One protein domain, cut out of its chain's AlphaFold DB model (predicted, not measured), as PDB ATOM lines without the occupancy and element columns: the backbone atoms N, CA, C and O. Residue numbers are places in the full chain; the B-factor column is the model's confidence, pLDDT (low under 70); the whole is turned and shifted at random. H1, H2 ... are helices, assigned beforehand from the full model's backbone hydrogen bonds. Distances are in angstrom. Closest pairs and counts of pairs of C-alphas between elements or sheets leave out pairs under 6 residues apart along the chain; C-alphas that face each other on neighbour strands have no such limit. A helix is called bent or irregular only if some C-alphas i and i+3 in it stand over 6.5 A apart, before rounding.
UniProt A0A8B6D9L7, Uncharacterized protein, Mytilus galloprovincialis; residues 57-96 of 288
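Overview. This is residues 57 to 96 of the 288 residues of an uncharacterized protein of Mytilus galloprovincialis (UniProt A0A8B6D9L7). Three short helices make a triangle: H3, the longest, and H2 form a V with its corner at residues 81 and 82, and H1 lies across the mouth of that V, its first turns packed on the far end of H3. The triangle is not equally well formed at its three sides: H1 meets H3 over several residues but H2 over few, and H2 and H3 come near each other close to their shared corner. The printed part has 40 residues with three named helices, in the order H1, H2, H3 along the chain, and no named strand; the class is all helix. The whole is compact, with a radius of gyration of the C-alphas of 10.0 A, and the C-alphas span 27 by 20 by 11 A along their three main axes.

Along the chain. H3, the longest helix by residues, runs from Gln 83 to Glu 95, 13 residues and 18.6 A from first to last C-alpha. Its first C-alpha, that of Gln 83, is at (182.952, 171.739, 163.139), and its last, that of Glu 95, is at (176.910, 181.693, 148.601). Before it in the chain comes H2, residues 71 to 80, 10 residues from Ile 71 to Leu 80 and 15.3 A from first to last C-alpha. H2 is only just irregular: C-alphas 72 and 75 are 6.6 A apart, where about 5 A is the distance in a regular helix. H1 is the first helix, residues 57 to 67, 11 residues from Tyr 57 to Gln 67 and 14.9 A from first to last C-alpha. It begins with the C-alpha of Tyr 57 at (184.492, 183.656, 160.564). H1 is irregular too: C-alphas 63 and 66 are 7.7 A apart. The lines of H1 and H2 are rough ones. No helix is bent.

Arrangement. H3 touches H1, with 8 pairs of C-alphas within 8 A. The closest C-alphas of the two are those of Cys 59 and Ala 93, 6.0 A apart. The lines of H1 and H3 are about perpendicular, at 77 degrees, and their centres are 12.5 A apart. H3 and H2 are close but not clearly touching, with 1 pair of C-alphas within 8 A, those of Trp 78 and Lys 86, 8.0 A apart. H2 and H3 run opposite ways at a steep tilt of 63 degrees, and their centres are 16.2 A apart. H1 and H2 only just touch, with 3 pairs of C-alphas within 8 A. Their closest C-alphas are those of Val 61 and Trp 74, 6.6 A apart. H1 and H2 run opposite ways at a steep tilt of 64 degrees, and their centres are 10.0 A apart. In H3 every O i to N i+4 pair is within hydrogen-bond range; in H1 5 of 7 such pairs are, and in H2 4 of 6.

Size, cuts and confidence. The two C-alphas farthest apart in the domain are those of Asn 69 and Glu 95, at 27.7 A. The first and last printed C-alphas, those of Tyr 57 and Lys 96, are 13.7 A apart. The printed part has no cut and runs from residue 57 to residue 96 of a full chain of 288 residues. The links from H1 to H2, of 3 residues, and from H2 to H3, of 2 residues, are tight, and no link is long. In this predicted model the mean pLDDT of the printed part is 80.3; residues 69 and 96 are under 70. The mean pLDDT is 79 in H1, 83 in H2 and 82 in H3.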
ATOM      1  N   TYR A  57     184.309 182.798 159.394       82.00
ATOM      2  CA  TYR A  57     184.492 183.656 160.564       82.00
ATOM      3  C   TYR A  57     183.881 185.053 160.384       82.00
ATOM      4  O   TYR A  57     183.130 185.511 161.236       82.00
ATOM      5  N   ASN A  58     184.134 185.723 159.253       82.56
ATOM      6  CA  ASN A  58     183.552 187.042 158.984       82.56
ATOM      7  C   ASN A  58     182.020 186.981 158.863       82.56
ATOM      8  O   ASN A  58     181.341 187.937 159.231       82.56
ATOM      9  N   CYS A  59     181.473 185.870 158.352       80.25
ATOM     10  CA  CYS A  59     180.030 185.644 158.305       80.25
ATOM     11  C   CYS A  59     179.447 185.513 159.717       80.25
ATOM     12  O   CYS A  59     178.473 186.193 160.031       80.25
ATOM     13  N   PHE A  60     180.086 184.711 160.570       84.62
ATOM     14  CA  PHE A  60     179.708 184.541 161.972       84.62
ATOM     15  C   PHE A  60     179.759 185.853 162.750       84.62
ATOM     16  O   PHE A  60     178.770 186.239 163.366       84.62
ATOM     17  N   VAL A  61     180.871 186.587 162.659       82.00
ATOM     18  CA  VAL A  61     181.034 187.877 163.338       82.00
ATOM     19  C   VAL A  61     179.952 188.861 162.912       82.00
ATOM     20  O   VAL A  61     179.413 189.574 163.747       82.00
ATOM     21  N   ARG A  62     179.589 188.895 161.626       77.25
ATOM     22  CA  ARG A  62     178.535 189.786 161.128       77.25
ATOM     23  C   ARG A  62     177.142 189.390 161.626       77.25
ATOM     24  O   ARG A  62     176.342 190.277 161.887       77.25
ATOM     25  N   GLU A  63     176.858 188.095 161.730       81.19
ATOM     26  CA  GLU A  63     175.565 187.567 162.193       81.19
ATOM     27  C   GLU A  63     175.406 187.678 163.719       81.19
ATOM     28  O   GLU A  63     174.297 187.822 164.224       81.19
ATOM     29  N   LYS A  64     176.520 187.656 164.456       80.06
ATOM     30  CA  LYS A  64     176.549 187.681 165.924       80.06
ATOM     31  C   LYS A  64     177.049 188.994 166.520       80.06
ATOM     32  O   LYS A  64     177.190 189.083 167.734       80.06
ATOM     33  N   LYS A  65     177.289 190.015 165.694       74.31
ATOM     34  CA  LYS A  65     177.835 191.307 166.131       74.31
ATOM     35  C   LYS A  65     176.997 191.952 167.234       74.31
ATOM     36  O   LYS A  65     177.557 192.526 168.153       74.31
ATOM     37  N   ASP A  66     175.679 191.807 167.157       73.25
ATOM     38  CA  ASP A  66     174.747 192.401 168.119       73.25
ATOM     39  C   ASP A  66     174.609 191.567 169.409       73.25
ATOM     40  O   ASP A  66     173.964 191.995 170.359       73.25
ATOM     41  N   GLN A  67     175.210 190.369 169.453       71.06
ATOM     42  CA  GLN A  67     175.192 189.470 170.616       71.06
ATOM     43  C   GLN A  67     176.448 189.602 171.489       71.06
ATOM     44  O   GLN A  67     176.463 189.096 172.608       71.06
ATOM     45  N   PHE A  68     177.489 190.276 170.997       71.38
ATOM     46  CA  PHE A  68     178.753 190.461 171.702       71.38
ATOM     47  C   PHE A  68     179.076 191.950 171.815       71.38
ATOM     48  O   PHE A  68     179.194 192.641 170.806       71.38
ATOM     49  N   ASN A  69     179.258 192.428 173.045       66.12
ATOM     50  CA  ASN A  69     179.601 193.827 173.303       66.12
ATOM     51  C   ASN A  69     181.077 194.133 173.002       66.12
ATOM     52  O   ASN A  69     181.394 195.271 172.658       66.12
ATOM     53  N   ASP A  70     181.966 193.136 173.100       75.44
ATOM     54  CA  ASP A  70     183.400 193.285 172.844       75.44
ATOM     55  C   ASP A  70     183.871 192.398 171.676       75.44
ATOM     56  O   ASP A  70     183.415 191.274 171.458       75.44
ATOM     57  N   ILE A  71     184.833 192.923 170.919       75.12
ATOM     58  CA  ILE A  71     185.542 192.255 169.826       75.12
ATOM     59  C   ILE A  71     186.382 191.091 170.368       75.12
ATOM     60  O   ILE A  71     186.574 190.088 169.673       75.12
ATOM     61  N   ALA A  72     186.866 191.205 171.610       81.44
ATOM     62  CA  ALA A  72     187.637 190.155 172.274       81.44
ATOM     63  C   ALA A  72     186.853 188.835 172.411       81.44
ATOM     64  O   ALA A  72     187.456 187.762 172.355       81.44
ATOM     65  N   ASP A  73     185.521 188.903 172.487       81.88
ATOM     66  CA  ASP A  73     184.650 187.741 172.692       81.88
ATOM     67  C   ASP A  73     184.384 186.946 171.405       81.88
ATOM     68  O   ASP A  73     183.987 185.777 171.444       81.88
ATOM     69  N   TRP A  74     184.663 187.528 170.237       82.25
ATOM     70  CA  TRP A  74     184.329 186.918 168.948       82.25
ATOM     71  C   TRP A  74     185.190 185.698 168.618       82.25
ATOM     72  O   TRP A  74     184.700 184.719 168.056       82.25
ATOM     73  N   ALA A  75     186.489 185.752 168.919       82.94
ATOM     74  CA  ALA A  75     187.405 184.644 168.648       82.94
ATOM     75  C   ALA A  75     187.160 183.432 169.574       82.94
ATOM     76  O   ALA A  75     187.068 182.318 169.050       82.94
ATOM     77  N   PRO A  76     186.982 183.599 170.901       86.19
ATOM     78  CA  PRO A  76     186.551 182.521 171.789       86.19
ATOM     79  C   PRO A  76     185.218 181.902 171.360       86.19
ATOM     80  O   PRO A  76     185.132 180.681 171.241       86.19
ATOM     81  N   ALA A  77     184.213 182.726 171.050       83.94
ATOM     82  CA  ALA A  77     182.896 182.246 170.640       83.94
ATOM     83  C   ALA A  77     182.946 181.460 169.322       83.94
ATOM     84  O   ALA A  77     182.342 180.397 169.213       83.94
ATOM     85  N   TRP A  78     183.729 181.924 168.345       86.31
ATOM     86  CA  TRP A  78     183.970 181.166 167.118       86.31
ATOM     87  C   TRP A  78     184.671 179.837 167.394       86.31
ATOM     88  O   TRP A  78     184.327 178.818 166.801       86.31
ATOM     89  N   ASN A  79     185.661 179.824 168.285       86.44
ATOM     90  CA  ASN A  79     186.394 178.605 168.605       86.44
ATOM     91  C   ASN A  79     185.511 177.563 169.299       86.44
ATOM     92  O   ASN A  79     185.712 176.378 169.038       86.44
ATOM     93  N   LEU A  80     184.513 178.004 170.068       88.12
ATOM     94  CA  LEU A  80     183.551 177.153 170.766       88.12
ATOM     95  C   LEU A  80     182.526 176.474 169.836       88.12
ATOM     96  O   LEU A  80     181.972 175.446 170.213       88.12
ATOM     97  N   LEU A  81     182.301 177.010 168.628       86.94
ATOM     98  CA  LEU A  81     181.397 176.402 167.643       86.94
ATOM     99  C   LEU A  81     181.873 175.013 167.204       86.94
ATOM    100  O   LEU A  81     183.079 174.778 167.011       86.94
ATOM    101  N   GLY A  82     180.910 174.130 166.943       88.12
ATOM    102  CA  GLY A  82     181.160 172.813 166.362       88.12
ATOM    103  C   GLY A  82     181.780 172.895 164.960       88.12
ATOM    104  O   GLY A  82     181.711 173.920 164.276       88.12
ATOM    105  N   GLN A  83     182.413 171.807 164.506       83.12
ATOM    106  CA  GLN A  83     182.952 171.739 163.139       83.12
ATOM    107  C   GLN A  83     181.853 171.854 162.072       83.12
ATOM    108  O   GLN A  83     182.098 172.469 161.036       83.12
ATOM    109  N   GLU A  84     180.655 171.335 162.347       83.50
ATOM    110  CA  GLU A  84     179.491 171.413 161.454       83.50
ATOM    111  C   GLU A  84     179.012 172.860 161.279       83.50
ATOM    112  O   GLU A  84     178.984 173.366 160.160       83.50
ATOM    113  N   GLU A  85     178.786 173.586 162.377       84.31
ATOM    114  CA  GLU A  85     178.388 175.002 162.347       84.31
ATOM    115  C   GLU A  85     179.439 175.877 161.646       84.31
ATOM    116  O   GLU A  85     179.122 176.766 160.851       84.31
ATOM    117  N   LYS A  86     180.728 175.613 161.893       87.19
ATOM    118  CA  LYS A  86     181.823 176.305 161.196       87.19
ATOM    119  C   LYS A  86     181.772 176.067 159.688       87.19
ATOM    120  O   LYS A  86     182.110 176.982 158.933       87.19
ATOM    121  N   GLU A  87     181.393 174.872 159.243       85.00
ATOM    122  CA  GLU A  87     181.268 174.548 157.822       85.00
ATOM    123  C   GLU A  87     180.030 175.205 157.199       85.00
ATOM    124  O   GLU A  87     180.141 175.765 156.109       85.00
ATOM    125  N   GLU A  88     178.908 175.281 157.920       86.31
ATOM    126  CA  GLU A  88     177.733 176.061 157.499       86.31
ATOM    127  C   GLU A  88     178.083 177.534 157.273       86.31
ATOM    128  O   GLU A  88     177.752 178.111 156.235       86.31
ATOM    129  N   TYR A  89     178.827 178.157 158.194       85.69
ATOM    130  CA  TYR A  89     179.281 179.536 158.005       85.69
ATOM    131  C   TYR A  89     180.231 179.678 156.813       85.69
ATOM    132  O   TYR A  89     180.182 180.694 156.117       85.69
ATOM    133  N   LYS A  90     181.087 178.686 156.534       83.31
ATOM    134  CA  LYS A  90     181.926 178.692 155.322       83.31
ATOM    135  C   LYS A  90     181.092 178.557 154.049       83.31
ATOM    136  O   LYS A  90     181.436 179.198 153.059       83.31
ATOM    137  N   GLN A  91     180.023 177.764 154.061       82.25
ATOM    138  CA  GLN A  91     179.102 177.631 152.929       82.25
ATOM    139  C   GLN A  91     178.303 178.923 152.708       82.25
ATOM    140  O   GLN A  91     178.365 179.486 151.615       82.25
ATOM    141  N   LYS A  92     177.716 179.499 153.767       80.62
ATOM    142  CA  LYS A  92     177.066 180.827 153.736       80.62
ATOM    143  C   LYS A  92     177.988 181.918 153.181       80.62
ATOM    144  O   LYS A  92     177.544 182.841 152.496       80.62
ATOM    145  N   ALA A  93     179.281 181.837 153.489       76.00
ATOM    146  CA  ALA A  93     180.263 182.805 153.024       76.00
ATOM    147  C   ALA A  93     180.654 182.625 151.541       76.00
ATOM    148  O   ALA A  93     181.101 183.590 150.923       76.00
ATOM    149  N   LYS A  94     180.453 181.426 150.970       73.19
ATOM    150  CA  LYS A  94     180.611 181.136 149.533       73.19
ATOM    151  C   LYS A  94     179.375 181.528 148.717       73.19
ATOM    152  O   LYS A  94     179.528 181.963 147.582       73.19
ATOM    153  N   GLU A  95     178.177 181.386 149.284       71.94
ATOM    154  CA  GLU A  95     176.910 181.693 148.601       71.94
ATOM    155  C   GLU A  95     176.635 183.191 148.465       71.94
ATOM    156  O   GLU A  95     176.016 183.620 147.493       71.94
ATOM    157  N   LYS A  96     177.094 184.013 149.416       58.94
ATOM    158  CA  LYS A  96     176.942 185.467 149.312       58.94
ATOM    159  C   LYS A  96     177.973 186.014 148.322       58.94
ATOM    160  O   LYS A  96     179.165 185.984 148.637       58.94
TER     161      LYS A  96